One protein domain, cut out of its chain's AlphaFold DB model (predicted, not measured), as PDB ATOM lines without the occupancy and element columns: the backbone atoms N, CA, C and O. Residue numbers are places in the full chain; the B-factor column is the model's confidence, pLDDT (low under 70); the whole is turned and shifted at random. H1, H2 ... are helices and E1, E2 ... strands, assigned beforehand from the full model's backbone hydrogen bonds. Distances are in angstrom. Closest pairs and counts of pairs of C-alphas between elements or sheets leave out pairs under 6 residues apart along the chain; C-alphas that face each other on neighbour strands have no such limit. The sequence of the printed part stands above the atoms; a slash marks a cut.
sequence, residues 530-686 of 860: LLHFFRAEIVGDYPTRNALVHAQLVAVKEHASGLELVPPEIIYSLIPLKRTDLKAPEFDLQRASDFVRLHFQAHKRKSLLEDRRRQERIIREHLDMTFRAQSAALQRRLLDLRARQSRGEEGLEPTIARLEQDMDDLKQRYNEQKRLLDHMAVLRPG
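AT A GLANCE: This is residues 530 to 686 of the 860 residues of the protein "Helicase C-terminal domain-containing protein" of Planctomycetes bacterium (UniProt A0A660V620). Picture a long rod built on one long helix, H2: a curled sheet of four strands wraps round its residues 589 to 612, and beyond the sheet H3 folds back beside it as a helical hairpin. At the sheet end, the short helix H1 stands up from the sheet, and residues 572 to 583 stick out as a free loop. The printed part has 157 residues with three named helices and four named strands, in the order E1 E2 E3 H1 H2 H3 E4; the sheet runs E3 E2 E1 E4, antiparallel throughout, and the class is mixed, helices and strands. The whole is extended, with a radius of gyration of the C-alphas of 28.3 A and spans of 99 by 28 by 24 A.

HOW THE PARTS SIT: Start with E1, residues 530 to 540, E2, residues 547 to 559, and E3, residues 562 to 566: they form a meander, each strand the antiparallel neighbour of the one before. E1 and E2 are a hairpin, with N 534 and O 554 within hydrogen-bond range at 2.8 A; E2 and E3 are another, with N 564 and O 557 at 2.9 A. Next, H1, residues 568 to 573, is on the sheet over E2 at a height over the sheet of 10.0 A and stands up from it at 53 degrees; its closest C-alpha pair with E2 is Pro 568 and Ala 555, 5.0 A. Then comes H2, residues 589 to 646, with a kink of 29 degrees near residue 602; the strongly twisted sheet curls round it, and the closest C-alphas of H2 and E1 are those of Gln 601 and Ala 536, 6.7 A. With its residues 616 to 642 alone, H2 touches H3, residues 653 to 678, at a shallow tilt of 17 degrees, opposite ways; the closest C-alphas are those of Glu 616 and Leu 677, 6.3 A. Last, E4, residues 683 to 686, is an edge strand antiparallel to E1, with N 684 and O 539 within range at 2.8 A. Each O i to N i+4 pair of H3 is within range, against 51 of 54 in H2 and 0 of 2 in H1, where 3 of 3 O i to N i+3 pairs are.

IN THESE COORDINATES: Find C-alpha 530 at (79.438, 98.266, 12.614); E1 runs 32.2 A from there, and E2 comes back over 35.3 A. E3 measures 12.7 A, H1 10.3 A and E4 9.1 A. From C-alpha 589 at (70.005, 101.492, 16.365), H2 runs 78.8 A; H3 returns over 38.0 A, and E4 ends at C-alpha 686, (65.620, 96.917, 32.583).

THE WHOLE: Look to Asp 581 and Gly 648 for the C-alphas farthest apart, 99.2 A. The printed part has no cut, and the link from H1 to H2, 15 residues, is long. The mean pLDDT of the printed part is 82.1, with 17 residues under 70, among them residues 578 to 584.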
ATOM      1  N   LEU A 530      79.725  97.384  11.489       88.81
ATOM      2  CA  LEU A 530      79.438  98.266  12.614       88.81
ATOM      3  C   LEU A 530      79.526  97.502  13.924       88.81
ATOM      4  O   LEU A 530      79.169  96.328  14.011       88.81
ATOM      5  N   LEU A 531      79.998  98.187  14.957       90.44
ATOM      6  CA  LEU A 531      80.082  97.639  16.300       90.44
ATOM      7  C   LEU A 531      79.347  98.558  17.273       90.44
ATOM      8  O   LEU A 531      79.784  99.676  17.541       90.44
ATOM      9  N   HIS A 532      78.221  98.088  17.803       90.06
ATOM     10  CA  HIS A 532      77.357  98.845  18.707       90.06
ATOM     11  C   HIS A 532      77.548  98.381  20.145       90.06
ATOM     12  O   HIS A 532      77.442  97.193  20.437       90.06
ATOM     13  N   PHE A 533      77.750  99.323  21.059       90.75
ATOM     14  CA  PHE A 533      77.879  99.062  22.486       90.75
ATOM     15  C   PHE A 533      76.620  99.502  23.225       90.75
ATOM     16  O   PHE A 533      76.198 100.658  23.137       90.75
ATOM     17  N   PHE A 534      76.048  98.590  24.004       91.19
ATOM     18  CA  PHE A 534      74.868  98.822  24.823       91.19
ATOM     19  C   PHE A 534      75.132  98.463  26.280       91.19
ATOM     20  O   PHE A 534      75.761  97.457  26.592       91.19
ATOM     21  N   ARG A 535      74.574  99.241  27.201       92.69
ATOM     22  CA  ARG A 535      74.405  98.850  28.599       92.69
ATOM     23  C   ARG A 535      73.042  98.194  28.758       92.69
ATOM     24  O   ARG A 535      72.021  98.875  28.675       92.69
ATOM     25  N   ALA A 536      73.030  96.889  29.000       93.75
ATOM     26  CA  ALA A 536      71.816  96.120  29.241       93.75
ATOM     27  C   ALA A 536      71.602  95.903  30.744       93.75
ATOM     28  O   ALA A 536      72.479  95.380  31.435       93.75
ATOM     29  N   GLU A 537      70.429  96.288  31.246       95.81
ATOM     30  CA  GLU A 537      70.084  96.211  32.666       95.81
ATOM     31  C   GLU A 537      68.988  95.180  32.943       95.81
ATOM     32  O   GLU A 537      68.100  94.942  32.126       95.81
ATOM     33  N   ILE A 538      69.016  94.580  34.126       94.25
ATOM     34  CA  ILE A 538      67.954  93.733  34.669       94.25
ATOM     35  C   ILE A 538      67.633  94.280  36.051       94.25
ATOM     36  O   ILE A 538      68.534  94.510  36.861       94.25
ATOM     37  N   VAL A 539      66.348  94.496  36.308       94.50
ATOM     38  CA  VAL A 539      65.849  95.045  37.571       94.50
ATOM     39  C   VAL A 539      64.987  94.012  38.284       94.50
ATOM     40  O   VAL A 539      64.512  93.055  37.675       94.50
ATOM     41  N   GLY A 540      64.786  94.182  39.581       91.94
ATOM     42  CA  GLY A 540      63.977  93.282  40.391       91.94
ATOM     43  C   GLY A 540      63.374  93.993  41.588       91.94
ATOM     44  O   GLY A 540      63.596  95.185  41.777       91.94
ATOM     45  N   ASP A 541      62.617  93.256  42.395       88.94
ATOM     46  CA  ASP A 541      61.905  93.818  43.553       88.94
ATOM     47  C   ASP A 541      62.574  93.494  44.901       88.94
ATOM     48  O   ASP A 541      61.937  93.557  45.946       88.94
ATOM     49  N   TYR A 542      63.869  93.161  44.883       81.56
ATOM     50  CA  TYR A 542      64.655  92.850  46.078       81.56
ATOM     51  C   TYR A 542      66.060  93.480  46.003       81.56
ATOM     52  O   TYR A 542      66.746  93.258  44.993       81.56
ATOM     53  N   PRO A 543      66.520  94.198  47.054       70.06
ATOM     54  CA  PRO A 543      65.842  94.407  48.347       70.06
ATOM     55  C   PRO A 543      64.725  95.461  48.295       70.06
ATOM     56  O   PRO A 543      63.868  95.495  49.170       70.06
ATOM     57  N   THR A 544      64.718  96.305  47.265       83.19
ATOM     58  CA  THR A 544      63.695  97.327  47.027       83.19
ATOM     59  C   THR A 544      63.082  97.159  45.641       83.19
ATOM     60  O   THR A 544      63.656  96.518  44.755       83.19
ATOM     61  N   ARG A 545      61.891  97.734  45.437       84.94
ATOM     62  CA  ARG A 545      61.196  97.708  44.144       84.94
ATOM     63  C   ARG A 545      62.040  98.388  43.061       84.94
ATOM     64  O   ARG A 545      62.548  99.483  43.285       84.94
ATOM     65  N   ASN A 546      62.138  97.770  41.882       86.50
ATOM     66  CA  ASN A 546      62.974  98.232  40.760       86.50
ATOM     67  C   ASN A 546      64.472  98.405  41.096       86.50
ATOM     68  O   ASN A 546      65.163  99.201  40.458       86.50
ATOM     69  N   ALA A 547      65.001  97.649  42.058       87.06
ATOM     70  CA  ALA A 547      66.433  97.610  42.319       87.06
ATOM     71  C   ALA A 547      67.198  97.081  41.093       87.06
ATOM     72  O   ALA A 547      66.785  96.104  40.461       87.06
ATOM     73  N   LEU A 548      68.336  97.704  40.773       89.75
ATOM     74  CA  LEU A 548      69.244  97.213  39.738       89.75
ATOM     75  C   LEU A 548      69.865  95.888  40.197       89.75
ATOM     76  O   LEU A 548      70.622  95.851  41.165       89.75
ATOM     77  N   VAL A 549      69.542  94.803  39.498       87.94
ATOM     78  CA  VAL A 549      70.034  93.454  39.812       87.94
ATOM     79  C   VAL A 549      71.304  93.141  39.041       87.94
ATOM     80  O   VAL A 549      72.224  92.539  39.585       87.94
ATOM     81  N   HIS A 550      71.341  93.529  37.769       89.44
ATOM     82  CA  HIS A 550      72.475  93.289  36.887       89.44
ATOM     83  C   HIS A 550      72.560  94.403  35.853       89.44
ATOM     84  O   HIS A 550      71.539  94.824  35.314       89.44
ATOM     85  N   ALA A 551      73.771  94.852  35.553       90.94
ATOM     86  CA  ALA A 551      74.057  95.720  34.421       90.94
ATOM     87  C   ALA A 551      75.336  95.223  33.755       90.94
ATOM     88  O   ALA A 551      76.305  94.909  34.445       90.94
ATOM     89  N   GLN A 552      75.338  95.146  32.429       88.38
ATOM     90  CA  GLN A 552      76.499  94.683  31.679       88.38
ATOM     91  C   GLN A 552      76.616  95.412  30.345       88.38
ATOM     92  O   GLN A 552      75.610  95.774  29.732       88.38
ATOM     93  N   LEU A 553      77.862  95.636  29.928       88.44
ATOM     94  CA  LEU A 553      78.201  96.104  28.593       88.44
ATOM     95  C   LEU A 553      78.050  94.943  27.605       88.44
ATOM     96  O   LEU A 553      78.565  93.855  27.846       88.44
ATOM     97  N   VAL A 554      77.337  95.178  26.515       90.56
ATOM     98  CA  VAL A 554      77.055  94.211  25.455       90.56
ATOM     99  C   VAL A 554      77.473  94.842  24.139       90.56
ATOM    100  O   VAL A 554      77.083  95.978  23.872       90.56
ATOM    101  N   ALA A 555      78.243  94.119  23.332       90.31
ATOM    102  CA  ALA A 555      78.602  94.550  21.993       90.31
ATOM    103  C   ALA A 555      77.834  93.734  20.943       90.31
ATOM    104  O   ALA A 555      77.663  92.520  21.077       90.31
ATOM    105  N   VAL A 556      77.341  94.422  19.917       91.75
ATOM    106  CA  VAL A 556      76.644  93.836  18.771       91.75
ATOM    107  C   VAL A 556      77.423  94.186  17.519       91.75
ATOM    108  O   VAL A 556      77.619  95.366  17.228       91.75
ATOM    109  N   LYS A 557      77.856  93.163  16.790       89.94
ATOM    110  CA  LYS A 557      78.490  93.293  15.486       89.94
ATOM    111  C   LYS A 557      77.413  93.216  14.411       89.94
ATOM    112  O   LYS A 557      76.652  92.250  14.365       89.94
ATOM    113  N   GLU A 558      77.329  94.239  13.574       89.94
ATOM    114  CA  GLU A 558      76.387  94.317  12.462       89.94
ATOM    115  C   GLU A 558      77.130  94.182  11.133       89.94
ATOM    116  O   GLU A 558      77.977  95.004  10.776       89.94
ATOM    117  N   HIS A 559      76.787  93.119  10.407       84.75
ATOM    118  CA  HIS A 559      77.247  92.822   9.058       84.75
ATOM    119  C   HIS A 559      76.068  92.847   8.080       84.75
ATOM    120  O   HIS A 559      74.909  92.731   8.477       84.75
ATOM    121  N   ALA A 560      76.361  92.871   6.777       74.81
ATOM    122  CA  ALA A 560      75.335  92.737   5.737       74.81
ATOM    123  C   ALA A 560      74.471  91.462   5.891       74.81
ATOM    124  O   ALA A 560      73.303  91.455   5.511       74.81
ATOM    125  N   SER A 561      75.028  90.392   6.470       75.56
ATOM    126  CA  SER A 561      74.356  89.109   6.700       75.56
ATOM    127  C   SER A 561      73.507  89.046   7.976       75.56
ATOM    128  O   SER A 561      72.737  88.099   8.129       75.56
ATOM    129  N   GLY A 562      73.622  90.009   8.899       86.06
ATOM    130  CA  GLY A 562      72.865  90.010  10.154       86.06
ATOM    131  C   GLY A 562      73.601  90.614  11.353       86.06
ATOM    132  O   GLY A 562      74.657  91.230  11.221       86.06
ATOM    133  N   LEU A 563      73.000  90.427  12.531       90.25
ATOM    134  CA  LEU A 563      73.508  90.886  13.823       90.25
ATOM    135  C   LEU A 563      74.062  89.707  14.623       90.25
ATOM    136  O   LEU A 563      73.437  88.647  14.690       90.25
ATOM    137  N   GLU A 564      75.198  89.919  15.274       89.38
ATOM    138  CA  GLU A 564      75.861  88.936  16.125       89.38
ATOM    139  C   GLU A 564      76.259  89.569  17.464       89.38
ATOM    140  O   GLU A 564      76.665  90.730  17.522       89.38
ATOM    141  N   LEU A 565      76.132  88.820  18.563       86.88
ATOM    142  CA  LEU A 565      76.673  89.238  19.857       86.88
ATOM    143  C   LEU A 565      78.171  88.934  19.893       86.88
ATOM    144  O   LEU A 565      78.569  87.804  19.631       86.88
ATOM    145  N   VAL A 566      78.982  89.920  20.264       83.94
ATOM    146  CA  VAL A 566      80.439  89.764  20.373       83.94
ATOM    147  C   VAL A 566      80.947  90.245  21.736       83.94
ATOM    148  O   VAL A 566      80.276  91.054  22.390       83.94
ATOM    149  N   PRO A 567      82.117  89.765  22.200       80.12
ATOM    150  CA  PRO A 567      82.725  90.268  23.428       80.12
ATOM    151  C   PRO A 567      83.025  91.772  23.311       80.12
ATOM    152  O   PRO A 567      83.630  92.182  22.319       80.12
ATOM    153  N   PRO A 568      82.648  92.619  24.291       83.50
ATOM    154  CA  PRO A 568      82.979  94.046  24.262       83.50
ATOM    155  C   PRO A 568      84.484  94.338  24.197       83.50
ATOM    156  O   PRO A 568      84.891  95.398  23.729       83.50
ATOM    157  N   GLU A 569      85.309  93.392  24.645       76.00
ATOM    158  CA  GLU A 569      86.768  93.460  24.631       76.00
ATOM    159  C   GLU A 569      87.353  93.472  23.215       76.00
ATOM    160  O   GLU A 569      88.514  93.845  23.056       76.00
ATOM    161  N   ILE A 570      86.557  93.143  22.187       76.94
ATOM    162  CA  ILE A 570      86.959  93.253  20.779       76.94
ATOM    163  C   ILE A 570      87.512  94.645  20.450       76.94
ATOM    164  O   ILE A 570      88.367  94.772  19.590       76.94
ATOM    165  N   ILE A 571      87.105  95.697  21.170       79.81
ATOM    166  CA  ILE A 571      87.645  97.046  20.965       79.81
ATOM    167  C   ILE A 571      89.175  97.113  21.112       79.81
ATOM    168  O   ILE A 571      89.808  97.909  20.427       79.81
ATOM    169  N   TYR A 572      89.778  96.264  21.952       74.19
ATOM    170  CA  TYR A 572      91.229  96.222  22.146       74.19
ATOM    171  C   TYR A 572      91.968  95.543  20.988       74.19
ATOM    172  O   TYR A 572      93.145  95.818  20.780       74.19
ATOM    173  N   SER A 573      91.294  94.691  20.207       69.94
ATOM    174  CA  SER A 573      91.875  94.099  18.996       69.94
ATOM    175  C   SER A 573      91.760  95.013  17.773       69.94
ATOM    176  O   SER A 573      92.254  94.665  16.705       69.94
ATOM    177  N   LEU A 574      91.109  96.169  17.906       78.62
ATOM    178  CA  LEU A 574      90.908  97.115  16.818       78.62
ATOM    179  C   LEU A 574      91.929  98.252  16.864       78.62
ATOM    180  O   LEU A 574      92.321  98.727  17.928       78.62
ATOM    181  N   ILE A 575      92.314  98.746  15.689       79.25
ATOM    182  CA  ILE A 575      93.267  99.852  15.557       79.25
ATOM    183  C   ILE A 575      92.481 101.158  15.381       79.25
ATOM    184  O   ILE A 575      91.785 101.299  14.376       79.25
ATOM    185  N   PRO A 576      92.561 102.134  16.302       81.25
ATOM    186  CA  PRO A 576      91.855 103.404  16.145       81.25
ATOM    187  C   PRO A 576      92.397 104.194  14.945       81.25
ATOM    188  O   PRO A 576      93.600 104.444  14.841       81.25
ATOM    189  N   LEU A 577      91.508 104.635  14.052       78.25
ATOM    190  CA  LEU A 577      91.860 105.420  12.870       78.25
ATOM    191  C   LEU A 577      91.669 106.915  13.123       78.25
ATOM    192  O   LEU A 577      90.583 107.381  13.455       78.25
ATOM    193  N   LYS A 578      92.723 107.699  12.880       68.88
ATOM    194  CA  LYS A 578      92.685 109.172  12.921       68.88
ATOM    195  C   LYS A 578      92.374 109.761  11.540       68.88
ATOM    196  O   LYS A 578      93.096 110.629  11.060       68.88
ATOM    197  N   ARG A 579      91.343 109.242  10.873       63.88
ATOM    198  CA  ARG A 579      90.918 109.671   9.532       63.88
ATOM    199  C   ARG A 579      89.596 110.433   9.614       63.88
ATOM    200  O   ARG A 579      88.648 109.947  10.221       63.88
ATOM    201  N   THR A 580      89.548 111.632   9.035       58.03
ATOM    202  CA  THR A 580      88.368 112.526   9.031       58.03
ATOM    203  C   THR A 580      87.573 112.471   7.724       58.03
ATOM    204  O   THR A 580      86.548 113.130   7.594       58.03
ATOM    205  N   ASP A 581      88.066 111.725   6.740       65.19
ATOM    206  CA  ASP A 581      87.530 111.583   5.384       65.19
ATOM    207  C   ASP A 581      86.481 110.465   5.250       65.19
ATOM    208  O   ASP A 581      85.739 110.425   4.268       65.19
ATOM    209  N   LEU A 582      86.378 109.579   6.242       66.38
ATOM    210  CA  LEU A 582      85.424 108.473   6.238       66.38
ATOM    211  C   LEU A 582      84.033 108.941   6.691       66.38
ATOM    212  O   LEU A 582      83.884 109.623   7.706       66.38
ATOM    213  N   LYS A 583      82.993 108.546   5.948       66.81
ATOM    214  CA  LYS A 583      81.590 108.771   6.327       66.81
ATOM    215  C   LYS A 583      81.022 107.529   6.999       66.81
ATOM    216  O   LYS A 583      81.217 106.416   6.517       66.81
ATOM    217  N   ALA A 584      80.302 107.733   8.097       67.06
ATOM    218  CA  ALA A 584      79.573 106.658   8.750       67.06
ATOM    219  C   ALA A 584      78.402 106.207   7.853       67.06
ATOM    220  O   ALA A 584      77.704 107.069   7.311       67.06
ATOM    221  N   PRO A 585      78.177 104.895   7.678       73.06
ATOM    222  CA  PRO A 585      76.971 104.397   7.024       73.06
ATOM    223  C   PRO A 585      75.734 104.697   7.890       73.06
ATOM    224  O   PRO A 585      75.849 104.858   9.105       73.06
ATOM    225  N   GLU A 586      74.548 104.768   7.280       70.62
ATOM    226  CA  GLU A 586      73.285 104.819   8.030       70.62
ATOM    227  C   GLU A 586      72.994 103.453   8.662       70.62
ATOM    228  O   GLU A 586      73.157 102.418   8.015       70.62
ATOM    229  N   PHE A 587      72.556 103.442   9.924       73.75
ATOM    230  CA  PHE A 587      72.229 102.212  10.646       73.75
ATOM    231  C   PHE A 587      71.049 102.384  11.603       73.75
ATOM    232  O   PHE A 587      70.842 103.447  12.191       73.75
ATOM    233  N   ASP A 588      70.290 101.301  11.778       80.81
ATOM    234  CA  ASP A 588      69.118 101.258  12.649       80.81
ATOM    235  C   ASP A 588      69.496 100.780  14.060       80.81
ATOM    236  O   ASP A 588      69.534  99.586  14.375       80.81
ATOM    237  N   LEU A 589      69.733 101.747  14.949       84.00
ATOM    238  CA  LEU A 589      70.005 101.492  16.365       84.00
ATOM    239  C   LEU A 589      68.868 100.742  17.074       84.00
ATOM    240  O   LEU A 589      69.133 100.033  18.050       84.00
ATOM    241  N   GLN A 590      67.622 100.885  16.614       87.75
ATOM    242  CA  GLN A 590      66.474 100.228  17.231       87.75
ATOM    243  C   GLN A 590      66.536  98.718  16.990       87.75
ATOM    244  O   GLN A 590      66.404  97.945  17.942       87.75
ATOM    245  N   ARG A 591      66.864  98.300  15.761       90.19
ATOM    246  CA  ARG A 591      67.075  96.891  15.400       90.19
ATOM    247  C   ARG A 591      68.155  96.229  16.260       90.19
ATOM    248  O   ARG A 591      67.935  95.139  16.793       90.19
ATOM    249  N   ALA A 592      69.300  96.891  16.443       89.25
ATOM    250  CA  ALA A 592      70.381  96.383  17.288       89.25
ATOM    251  C   ALA A 592      69.989  96.341  18.782       89.25
ATOM    252  O   ALA A 592      70.278  95.364  19.475       89.25
ATOM    253  N   SER A 593      69.269  97.353  19.279       90.88
ATOM    254  CA  SER A 593      68.734  97.372  20.650       90.88
ATOM    255  C   SER A 593      67.756  96.217  20.903       90.88
ATOM    256  O   SER A 593      67.846  95.539  21.932       90.88
ATOM    257  N   ASP A 594      66.834  95.963  19.976       92.31
ATOM    258  CA  ASP A 594      65.850  94.886  20.107       92.31
ATOM    259  C   ASP A 594      66.526  93.511  20.065       92.31
ATOM    260  O   ASP A 594      66.209  92.640  20.882       92.31
ATOM    261  N   PHE A 595      67.559  93.351  19.233       92.62
ATOM    262  CA  PHE A 595      68.404  92.159  19.225       92.62
ATOM    263  C   PHE A 595      69.060  91.893  20.594       92.62
ATOM    264  O   PHE A 595      69.009  90.767  21.094       92.62
ATOM    265  N   VAL A 596      69.588  92.923  21.271       91.81
ATOM    266  CA  VAL A 596      70.133  92.788  22.641       91.81
ATOM    267  C   VAL A 596      69.060  92.337  23.635       91.81
ATOM    268  O   VAL A 596      69.327  91.485  24.491       91.81
ATOM    269  N   ARG A 597      67.833  92.866  23.543       92.25
ATOM    270  CA  ARG A 597      66.726  92.468  24.434       92.25
ATOM    271  C   ARG A 597      66.377  90.990  24.269       92.25
ATOM    272  O   ARG A 597      66.244  90.274  25.266       92.25
ATOM    273  N   LEU A 598      66.263  90.537  23.023       91.00
ATOM    274  CA  LEU A 598      65.877  89.172  22.669       91.00
ATOM    275  C   LEU A 598      66.977  88.146  22.970       91.00
ATOM    276  O   LEU A 598      66.702  87.134  23.613       91.00
ATOM    277  N   HIS A 599      68.217  88.407  22.555       88.06
ATOM    278  CA  HIS A 599      69.281  87.397  22.572       88.06
ATOM    279  C   HIS A 599      70.173  87.452  23.816       88.06
ATOM    280  O   HIS A 599      70.655  86.413  24.262       88.06
ATOM    281  N   PHE A 600      70.355  88.628  24.427       89.06
ATOM    282  CA  PHE A 600      71.169  88.769  25.637       89.06
ATOM    283  C   PHE A 600      70.314  88.901  26.903       89.06
ATOM    284  O   PHE A 600      70.415  88.078  27.818       89.06
ATOM    285  N   GLN A 601      69.449  89.922  26.973       90.94
ATOM    286  CA  GLN A 601      68.734  90.280  28.204       90.94
ATOM    287  C   GLN A 601      67.786  89.159  28.660       90.94
ATOM    288  O   GLN A 601      67.743  88.834  29.850       90.94
ATOM    289  N   ALA A 602      67.064  88.527  27.727       88.62
ATOM    290  CA  ALA A 602      66.166  87.414  28.031       88.62
ATOM    291  C   ALA A 602      66.914  86.187  28.585       88.62
ATOM    292  O   ALA A 602      66.506  85.635  29.614       88.62
ATOM    293  N   HIS A 603      68.029  85.798  27.955       88.12
ATOM    294  CA  HIS A 603      68.853  84.669  28.394       88.12
ATOM    295  C   HIS A 603      69.488  84.938  29.764       88.12
ATOM    296  O   HIS A 603      69.369  84.128  30.687       88.12
ATOM    297  N   LYS A 604      70.087  86.124  29.945       87.56
ATOM    298  CA  LYS A 604      70.719  86.502  31.213       87.56
ATOM    299  C   LYS A 604      69.710  86.567  32.359       87.56
ATOM    300  O   LYS A 604      70.011  86.110  33.459       87.56
ATOM    301  N   ARG A 605      68.490  87.058  32.106       91.38
ATOM    302  CA  ARG A 605      67.400  87.062  33.094       91.38
ATOM    303  C   ARG A 605      67.016  85.649  33.532       91.38
ATOM    304  O   ARG A 605      66.778  85.449  34.719       91.38
ATOM    305  N   LYS A 606      66.961  84.684  32.608       88.81
ATOM    306  CA  LYS A 606      66.652  83.283  32.934       88.81
ATOM    307  C   LYS A 606      67.712  82.682  33.863       88.81
ATOM    308  O   LYS A 606      67.355  82.169  34.917       88.81
ATOM    309  N   SER A 607      68.992  82.840  33.523       83.31
ATOM    310  CA  SER A 607      70.110  82.387  34.367       83.31
ATOM    311  C   SER A 607      70.081  83.035  35.760       83.31
ATOM    312  O   SER A 607      70.149  82.337  36.767       83.31
ATOM    313  N   LEU A 608      69.872  84.356  35.847       84.69
ATOM    314  CA  LEU A 608      69.772  85.050  37.138       84.69
ATOM    315  C   LEU A 608      68.567  84.592  37.972       84.69
ATOM    316  O   LEU A 608      68.642  84.576  39.199       84.69
ATOM    317  N   LEU A 609      67.451  84.239  37.329       88.50
ATOM    318  CA  LEU A 609      66.266  83.731  38.017       88.50
ATOM    319  C   LEU A 609      66.535  82.366  38.662       88.50
ATOM    320  O   LEU A 609      66.122  82.138  39.797       88.50
ATOM    321  N   GLU A 610      67.226  81.474  37.954       83.50
ATOM    322  CA  GLU A 610      67.634  80.163  38.469       83.50
ATOM    323  C   GLU A 610      68.561  80.318  39.685       83.50
ATOM    324  O   GLU A 610      68.293  79.739  40.743       83.50
ATOM    325  N   ASP A 611      69.570  81.190  39.585       77.00
ATOM    326  CA  ASP A 611      70.487  81.497  40.689       77.00
ATOM    327  C   ASP A 611      69.758  82.085  41.902       77.00
ATOM    328  O   ASP A 611      69.994  81.669  43.041       77.00
ATOM    329  N   ARG A 612      68.843  83.037  41.679       83.38
ATOM    330  CA  ARG A 612      68.077  83.662  42.763       83.38
ATOM    331  C   ARG A 612      67.122  82.688  43.439       83.38
ATOM    332  O   ARG A 612      67.056  82.704  44.661       83.38
ATOM    333  N   ARG A 613      66.448  81.802  42.697       84.38
ATOM    334  CA  ARG A 613      65.603  80.739  43.279       84.38
ATOM    335  C   ARG A 613      66.414  79.743  44.101       84.38
ATOM    336  O   ARG A 613      65.954  79.268  45.137       84.38
ATOM    337  N   ARG A 614      67.629  79.407  43.653       76.44
ATOM    338  CA  ARG A 614      68.546  78.569  44.436       76.44
ATOM    339  C   ARG A 614      68.935  79.267  45.738       76.44
ATOM    340  O   ARG A 614      68.849  78.650  46.794       76.44
ATOM    341  N   GLN A 615      69.336  80.536  45.662       73.38
ATOM    342  CA  GLN A 615      69.692  81.320  46.843       73.38
ATOM    343  C   GLN A 615      68.513  81.443  47.805       73.38
ATOM    344  O   GLN A 615      68.686  81.115  48.968       73.38
ATOM    345  N   GLU A 616      67.332  81.824  47.317       82.81
ATOM    346  CA  GLU A 616      66.095  81.936  48.096       82.81
ATOM    347  C   GLU A 616      65.814  80.666  48.906       82.81
ATOM    348  O   GLU A 616      65.520  80.757  50.093       82.81
ATOM    349  N   ARG A 617      65.957  79.481  48.298       79.25
ATOM    350  CA  ARG A 617      65.746  78.194  48.975       79.25
ATOM    351  C   ARG A 617      66.703  77.989  50.150       79.25
ATOM    352  O   ARG A 617      66.244  77.753  51.260       79.25
ATOM    353  N   ILE A 618      68.007  78.139  49.907       68.19
ATOM    354  CA  ILE A 618      69.061  77.990  50.930       68.19
ATOM    355  C   ILE A 618      68.812  78.966  52.087       68.19
ATOM    356  O   ILE A 618      68.879  78.624  53.265       68.19
ATOM    357  N   ILE A 619      68.504  80.202  51.716       69.88
ATOM    358  CA  ILE A 619      68.227  81.311  52.612       69.88
ATOM    359  C   ILE A 619      66.999  81.019  53.485       69.88
ATOM    360  O   ILE A 619      67.051  81.169  54.706       69.88
ATOM    361  N   ARG A 620      65.907  80.553  52.875       80.44
ATOM    362  CA  ARG A 620      64.656  80.218  53.560       80.44
ATOM    363  C   ARG A 620      64.836  79.047  54.524       80.44
ATOM    364  O   ARG A 620      64.413  79.146  55.670       80.44
ATOM    365  N   GLU A 621      65.522  77.986  54.104       73.75
ATOM    366  CA  GLU A 621      65.832  76.833  54.963       73.75
ATOM    367  C   GLU A 621      66.633  77.249  56.208       73.75
ATOM    368  O   GLU A 621      66.303  76.862  57.331       73.75
ATOM    369  N   HIS A 622      67.656  78.088  56.035       65.81
ATOM    370  CA  HIS A 622      68.466  78.575  57.151       65.81
ATOM    371  C   HIS A 622      67.694  79.523  58.082       65.81
ATOM    372  O   HIS A 622      67.845  79.442  59.307       65.81
ATOM    373  N   LEU A 623      66.849  80.397  57.523       73.12
ATOM    374  CA  LEU A 623      65.970  81.284  58.286       73.12
ATOM    375  C   LEU A 623      65.012  80.473  59.173       73.12
ATOM    376  O   LEU A 623      64.915  80.741  60.371       73.12
ATOM    377  N   ASP A 624      64.376  79.444  58.609       76.44
ATOM    378  CA  ASP A 624      63.451  78.560  59.326       76.44
ATOM    379  C   ASP A 624      64.155  77.804  60.464       76.44
ATOM    380  O   ASP A 624      63.642  77.738  61.584       76.44
ATOM    381  N   MET A 625      65.348  77.253  60.208       68.81
ATOM    382  CA  MET A 625      66.135  76.562  61.236       68.81
ATOM    383  C   MET A 625      66.543  77.494  62.381       68.81
ATOM    384  O   MET A 625      66.372  77.150  63.552       68.81
ATOM    385  N   THR A 626      67.057  78.680  62.052       66.50
ATOM    386  CA  THR A 626      67.531  79.652  63.049       66.50
ATOM    387  C   THR A 626      66.381  80.156  63.912       66.50
ATOM    388  O   THR A 626      66.501  80.200  65.138       66.50
ATOM    389  N   PHE A 627      65.239  80.462  63.288       76.81
ATOM    390  CA  PHE A 627      64.027  80.859  63.995       76.81
ATOM    391  C   PHE A 627      63.561  79.771  64.974       76.81
ATOM    392  O   PHE A 627      63.313  80.068  66.142       76.81
ATOM    393  N   ARG A 628      63.517  78.499  64.545       73.25
ATOM    394  CA  ARG A 628      63.154  77.371  65.425       73.25
ATOM    395  C   ARG A 628      64.088  77.253  66.629       73.25
ATOM    396  O   ARG A 628      63.608  77.102  67.751       73.25
ATOM    397  N   ALA A 629      65.401  77.352  66.419       66.38
ATOM    398  CA  ALA A 629      66.391  77.235  67.490       66.38
ATOM    399  C   ALA A 629      66.281  78.377  68.516       66.38
ATOM    400  O   ALA A 629      66.242  78.125  69.723       66.38
ATOM    401  N   GLN A 630      66.186  79.625  68.045       68.00
ATOM    402  CA  GLN A 630      66.048  80.801  68.911       68.00
ATOM    403  C   GLN A 630      64.713  80.799  69.662       68.00
ATOM    404  O   GLN A 630      64.697  81.011  70.874       68.00
ATOM    405  N   SER A 631      63.613  80.468  68.976       74.94
ATOM    406  CA  SER A 631      62.293  80.322  69.597       74.94
ATOM    407  C   SER A 631      62.314  79.263  70.700       74.94
ATOM    408  O   SER A 631      61.819  79.515  71.795       74.94
ATOM    409  N   ALA A 632      62.932  78.101  70.464       71.00
ATOM    410  CA  ALA A 632      63.030  77.042  71.468       71.00
ATOM    411  C   ALA A 632      63.899  77.437  72.679       71.00
ATOM    412  O   ALA A 632      63.647  76.992  73.799       71.00
ATOM    413  N   ALA A 633      64.944  78.249  72.485       67.88
ATOM    414  CA  ALA A 633      65.773  78.755  73.579       67.88
ATOM    415  C   ALA A 633      65.010  79.763  74.456       67.88
ATOM    416  O   ALA A 633      64.998  79.617  75.679       67.88
ATOM    417  N   LEU A 634      64.329  80.733  73.835       72.12
ATOM    418  CA  LEU A 634      63.492  81.706  74.544       72.12
ATOM    419  C   LEU A 634      62.344  81.014  75.287       72.12
ATOM    420  O   LEU A 634      62.141  81.276  76.469       72.12
ATOM    421  N   GLN A 635      61.659  80.062  74.644       80.75
ATOM    422  CA  GLN A 635      60.587  79.283  75.271       80.75
ATOM    423  C   GLN A 635      61.067  78.485  76.483       80.75
ATOM    424  O   GLN A 635      60.385  78.471  77.503       80.75
ATOM    425  N   ARG A 636      62.241  77.843  76.410       76.88
ATOM    426  CA  ARG A 636      62.818  77.122  77.557       76.88
ATOM    427  C   ARG A 636      63.104  78.052  78.731       76.88
ATOM    428  O   ARG A 636      62.768  77.713  79.859       76.88
ATOM    429  N   ARG A 637      63.668  79.233  78.467       72.50
ATOM    430  CA  ARG A 637      63.939  80.237  79.504       72.50
ATOM    431  C   ARG A 637      62.649  80.785  80.117       72.50
ATOM    432  O   ARG A 637      62.575  80.955  81.327       72.50
ATOM    433  N   LEU A 638      61.627  81.008  79.294       82.75
ATOM    434  CA  LEU A 638      60.308  81.438  79.751       82.75
ATOM    435  C   LEU A 638      59.637  80.368  80.626       82.75
ATOM    436  O   LEU A 638      59.074  80.696  81.665       82.75
ATOM    437  N   LEU A 639      59.724  79.092  80.231       82.19
ATOM    438  CA  LEU A 639      59.220  77.959  81.013       82.19
ATOM    439  C   LEU A 639      59.920  77.849  82.371       82.19
ATOM    440  O   LEU A 639      59.240  77.667  83.376       82.19
ATOM    441  N   ASP A 640      61.245  77.995  82.408       79.19
ATOM    442  CA  ASP A 640      62.027  77.981  83.649       79.19
ATOM    443  C   ASP A 640      61.625  79.124  84.593       79.19
ATOM    444  O   ASP A 640      61.284  78.887  85.751       79.19
ATOM    445  N   LEU A 641      61.560  80.359  84.083       77.94
ATOM    446  CA  LEU A 641      61.166  81.523  84.882       77.94
ATOM    447  C   LEU A 641      59.723  81.429  85.384       77.94
ATOM    448  O   LEU A 641      59.458  81.757  86.535       77.94
ATOM    449  N   ARG A 642      58.790  80.929  84.567       85.62
ATOM    450  CA  ARG A 642      57.406  80.686  85.003       85.62
ATOM    451  C   ARG A 642      57.321  79.569  86.042       85.62
ATOM    452  O   ARG A 642      56.539  79.670  86.983       85.62
ATOM    453  N   ALA A 643      58.135  78.520  85.914       83.12
ATOM    454  CA  ALA A 643      58.222  77.471  86.926       83.12
ATOM    455  C   ALA A 643      58.752  78.030  88.257       83.12
ATOM    456  O   ALA A 643      58.216  77.704  89.312       83.12
ATOM    457  N   ARG A 644      59.753  78.911  88.215       80.12
ATOM    458  CA  ARG A 644      60.286  79.626  89.383       80.12
ATOM    459  C   ARG A 644      59.266  80.575  90.021       80.12
ATOM    460  O   ARG A 644      59.049  80.500  91.226       80.12
ATOM    461  N   GLN A 645      58.543  81.345  89.211       85.00
ATOM    462  CA  GLN A 645      57.431  82.186  89.664       85.00
ATOM    463  C   GLN A 645      56.347  81.349  90.367       85.00
ATOM    464  O   GLN A 645      55.889  81.698  91.450       85.00
ATOM    465  N   SER A 646      56.001  80.176  89.818       82.88
ATOM    466  CA  SER A 646      55.041  79.254  90.447       82.88
ATOM    467  C   SER A 646      55.519  78.658  91.780       82.88
ATOM    468  O   SER A 646      54.701  78.183  92.564       82.88
ATOM    469  N   ARG A 647      56.831  78.698  92.058       86.50
ATOM    470  CA  ARG A 647      57.436  78.295  93.339       86.50
ATOM    471  C   ARG A 647      57.490  79.438  94.362       86.50
ATOM    472  O   ARG A 647      57.993  79.215  95.459       86.50
ATOM    473  N   GLY A 648      56.962  80.619  94.029       81.75
ATOM    474  CA  GLY A 648      56.853  81.768  94.934       81.75
ATOM    475  C   GLY A 648      58.036  82.739  94.894       81.75
ATOM    476  O   GLY A 648      58.234  83.481  95.848       81.75
ATOM    477  N   GLU A 649      58.845  82.724  93.833       77.12
ATOM    478  CA  GLU A 649      59.948  83.676  93.653       77.12
ATOM    479  C   GLU A 649      59.418  84.991  93.040       77.12
ATOM    480  O   GLU A 649      58.879  84.986  91.931       77.12
ATOM    481  N   GLU A 650      59.536  86.105  93.773       75.25
ATOM    482  CA  GLU A 650      59.022  87.432  93.387       75.25
ATOM    483  C   GLU A 650      60.031  88.238  92.540       75.25
ATOM    484  O   GLU A 650      61.241  88.018  92.611       75.25
ATOM    485  N   GLY A 651      59.546  89.198  91.739       75.88
ATOM    486  CA  GLY A 651      60.388  90.114  90.949       75.88
ATOM    487  C   GLY A 651      60.801  89.582  89.570       75.88
ATOM    488  O   GLY A 651      61.647  90.172  88.894       75.88
ATOM    489  N   LEU A 652      60.207  88.472  89.124       75.81
ATOM    490  CA  LEU A 652      60.494  87.845  87.829       75.81
ATOM    491  C   LEU A 652      59.631  88.409  86.686       75.81
ATOM    492  O   LEU A 652      60.002  88.278  85.517       75.81
ATOM    493  N   GLU A 653      58.521  89.076  87.007       81.25
ATOM    494  CA  GLU A 653      57.552  89.673  86.080       81.25
ATOM    495  C   GLU A 653      58.191  90.558  84.991       81.25
ATOM    496  O   GLU A 653      57.928  90.306  83.812       81.25
ATOM    497  N   PRO A 654      59.063  91.541  85.306       73.50
ATOM    498  CA  PRO A 654      59.671  92.384  84.274       73.50
ATOM    499  C   PRO A 654      60.600  91.595  83.340       73.50
ATOM    500  O   PRO A 654      60.696  91.899  82.150       73.50
ATOM    501  N   THR A 655      61.260  90.548  83.848       66.94
ATOM    502  CA  THR A 655      62.140  89.688  83.041       66.94
ATOM    503  C   THR A 655      61.331  88.781  82.114       66.94
ATOM    504  O   THR A 655      61.697  88.605  80.951       66.94
ATOM    505  N   ILE A 656      60.215  88.233  82.604       82.69
ATOM    506  CA  ILE A 656      59.265  87.440  81.814       82.69
ATOM    507  C   ILE A 656      58.676  88.302  80.691       82.69
ATOM    508  O   ILE A 656      58.755  87.904  79.531       82.69
ATOM    509  N   ALA A 657      58.184  89.503  81.012       81.88
ATOM    510  CA  ALA A 657      57.620  90.431  80.031       81.88
ATOM    511  C   ALA A 657      58.640  90.817  78.943       81.88
ATOM    512  O   ALA A 657      58.315  90.814  77.755       81.88
ATOM    513  N   ARG A 658      59.901  91.071  79.326       80.94
ATOM    514  CA  ARG A 658      60.987  91.348  78.372       80.94
ATOM    515  C   ARG A 658      61.234  90.168  77.423       80.94
ATOM    516  O   ARG A 658      61.371  90.375  76.224       80.94
ATOM    517  N   LEU A 659      61.262  88.935  77.932       75.50
ATOM    518  CA  LEU A 659      61.473  87.740  77.100       75.50
ATOM    519  C   LEU A 659      60.285  87.427  76.178       75.50
ATOM    520  O   LEU A 659      60.481  86.892  75.086       75.50
ATOM    521  N   GLU A 660      59.061  87.739  76.602       86.62
ATOM    522  CA  GLU A 660      57.871  87.648  75.749       86.62
ATOM    523  C   GLU A 660      57.940  88.658  74.603       86.62
ATOM    524  O   GLU A 660      57.740  88.281  73.446       86.62
ATOM    525  N   GLN A 661      58.331  89.898  74.906       85.50
ATOM    526  CA  GLN A 661      58.582  90.922  73.896       85.50
ATOM    527  C   GLN A 661      59.689  90.495  72.917       85.50
ATOM    528  O   GLN A 661      59.493  90.578  71.705       85.50
ATOM    529  N   ASP A 662      60.808  89.951  73.410       76.50
ATOM    530  CA  ASP A 662      61.888  89.423  72.563       76.50
ATOM    531  C   ASP A 662      61.392  88.319  71.606       76.50
ATOM    532  O   ASP A 662      61.844  88.216  70.460       76.50
ATOM    533  N   MET A 663      60.455  87.476  72.057       85.00
ATOM    534  CA  MET A 663      59.871  86.405  71.244       85.00
ATOM    535  C   MET A 663      58.941  86.945  70.151       85.00
ATOM    536  O   MET A 663      58.945  86.421  69.030       85.00
ATOM    537  N   ASP A 664      58.156  87.976  70.446       87.44
ATOM    538  CA  ASP A 664      57.290  88.614  69.456       87.44
ATOM    539  C   ASP A 664      58.093  89.425  68.436       87.44
ATOM    540  O   ASP A 664      57.863  89.284  67.230       87.44
ATOM    541  N   ASP A 665      59.117  90.153  68.880       82.25
ATOM    542  CA  ASP A 665      60.076  90.833  68.008       82.25
ATOM    543  C   ASP A 665      60.766  89.843  67.058       82.25
ATOM    544  O   ASP A 665      60.892  90.096  65.853       82.25
ATOM    545  N   LEU A 666      61.179  88.677  67.568       80.25
ATOM    546  CA  LEU A 666      61.774  87.617  66.757       80.25
ATOM    547  C   LEU A 666      60.805  87.112  65.675       80.25
ATOM    548  O   LEU A 666      61.201  86.962  64.515       80.25
ATOM    549  N   LYS A 667      59.533  86.872  66.024       88.94
ATOM    550  CA  LYS A 667      58.493  86.450  65.066       88.94
ATOM    551  C   LYS A 667      58.227  87.511  64.003       88.94
ATOM    552  O   LYS A 667      58.091  87.167  62.827       88.94
ATOM    553  N   GLN A 668      58.136  88.782  64.393       87.00
ATOM    554  CA  GLN A 668      57.913  89.881  63.453       87.00
ATOM    555  C   GLN A 668      59.054  89.968  62.438       87.00
ATOM    556  O   GLN A 668      58.796  89.940  61.234       87.00
ATOM    557  N   ARG A 669      60.307  89.952  62.910       82.50
ATOM    558  CA  ARG A 669      61.499  89.954  62.046       82.50
ATOM    559  C   ARG A 669      61.524  88.754  61.107       82.50
ATOM    560  O   ARG A 669      61.787  88.914  59.919       82.50
ATOM    561  N   TYR A 670      61.218  87.558  61.608       84.56
ATOM    562  CA  TYR A 670      61.137  86.349  60.785       84.56
ATOM    563  C   TYR A 670      60.107  86.494  59.651       84.56
ATOM    564  O   TYR A 670      60.415  86.213  58.491       84.56
ATOM    565  N   ASN A 671      58.907  86.993  59.958       87.44
ATOM    566  CA  ASN A 671      57.853  87.194  58.963       87.44
ATOM    567  C   ASN A 671      58.202  88.286  57.941       87.44
ATOM    568  O   ASN A 671      57.918  88.123  56.754       87.44
ATOM    569  N   GLU A 672      58.819  89.383  58.377       85.50
ATOM    570  CA  GLU A 672      59.293  90.450  57.493       85.50
ATOM    571  C   GLU A 672      60.354  89.929  56.517       85.50
ATOM    572  O   GLU A 672      60.221  90.105  55.305       85.50
ATOM    573  N   GLN A 673      61.357  89.202  57.021       80.19
ATOM    574  CA  GLN A 673      62.385  88.587  56.182       80.19
ATOM    575  C   GLN A 673      61.771  87.604  55.185       80.19
ATOM    576  O   GLN A 673      62.082  87.664  53.998       80.19
ATOM    577  N   LYS A 674      60.834  86.756  55.621       85.44
ATOM    578  CA  LYS A 674      60.138  85.815  54.734       85.44
ATOM    579  C   LYS A 674      59.417  86.525  53.581       85.44
ATOM    580  O   LYS A 674      59.552  86.092  52.441       85.44
ATOM    581  N   ARG A 675      58.732  87.642  53.857       85.94
ATOM    582  CA  ARG A 675      58.076  88.467  52.826       85.94
ATOM    583  C   ARG A 675      59.077  89.062  51.838       85.94
ATOM    584  O   ARG A 675      58.826  89.045  50.638       85.94
ATOM    585  N   LEU A 676      60.220  89.564  52.313       82.94
ATOM    586  CA  LEU A 676      61.271  90.077  51.427       82.94
ATOM    587  C   LEU A 676      61.802  88.978  50.491       82.94
ATOM    588  O   LEU A 676      62.036  89.234  49.310       82.94
ATOM    589  N   LEU A 677      61.946  87.746  50.988       83.81
ATOM    590  CA  LEU A 677      62.400  86.605  50.186       83.81
ATOM    591  C   LEU A 677      61.416  86.206  49.091       83.81
ATOM    592  O   LEU A 677      61.856  85.846  48.000       83.81
ATOM    593  N   ASP A 678      60.111  86.343  49.328       85.38
ATOM    594  CA  ASP A 678      59.090  86.077  48.309       85.38
ATOM    595  C   ASP A 678      59.256  86.995  47.074       85.38
ATOM    596  O   ASP A 678      58.917  86.615  45.951       85.38
ATOM    597  N   HIS A 679      59.858  88.181  47.245       87.12
ATOM    598  CA  HIS A 679      60.172  89.113  46.155       87.12
ATOM    599  C   HIS A 679      61.556  88.898  45.517       87.12
ATOM    600  O   HIS A 679      61.854  89.487  44.473       87.12
ATOM    601  N   MET A 680      62.407  88.036  46.083       83.38
ATOM    602  CA  MET A 680      63.778  87.821  45.608       83.38
ATOM    603  C   MET A 680      63.817  87.312  44.163       83.38
ATOM    604  O   MET A 680      64.622  87.793  43.358       83.38
ATOM    605  N   ALA A 681      62.921  86.391  43.809       84.38
ATOM    606  CA  ALA A 681      62.832  85.796  42.478       84.38
ATOM    607  C   ALA A 681      62.081  86.668  41.446       84.38
ATOM    608  O   ALA A 681      61.889  86.244  40.306       84.38
ATOM    609  N   VAL A 682      61.660  87.888  41.797       89.38
ATOM    610  CA  VAL A 682      60.980  88.796  40.863       89.38
ATOM    611  C   VAL A 682      62.018  89.585  40.062       89.38
ATOM    612  O   VAL A 682      62.635  90.517  40.578       89.38
ATOM    613  N   LEU A 683      62.196  89.221  38.786       91.62
ATOM    614  CA  LEU A 683      63.102  89.885  37.839       91.62
ATOM    615  C   LEU A 683      62.355  90.394  36.601       91.62
ATOM    616  O   LEU A 683      61.528  89.693  36.018       91.62
ATOM    617  N   ARG A 684      62.697  91.602  36.152       92.19
ATOM    618  CA  ARG A 684      62.121  92.286  34.987       92.19
ATOM    619  C   ARG A 684      63.230  92.799  34.058       92.19
ATOM    620  O   ARG A 684      64.338  93.080  34.523       92.19
ATOM    621  N   PRO A 685      62.965  92.920  32.745       91.12
ATOM    622  CA  PRO A 685      63.909  93.564  31.842       91.12
ATOM    623  C   PRO A 685      64.051  95.043  32.229       91.12
ATOM    624  O   PRO A 685      63.054  95.729  32.444       91.12
ATOM    625  N   GLY A 686      65.290  95.512  32.359       91.56
ATOM    626  CA  GLY A 686      65.620  96.917  32.583       91.56
ATOM    627  C   GLY A 686      65.872  97.671  31.275       91.56
ATOM    628  O   GLY A 686      65.525  97.215  30.176       91.56
TER     629      GLY A 686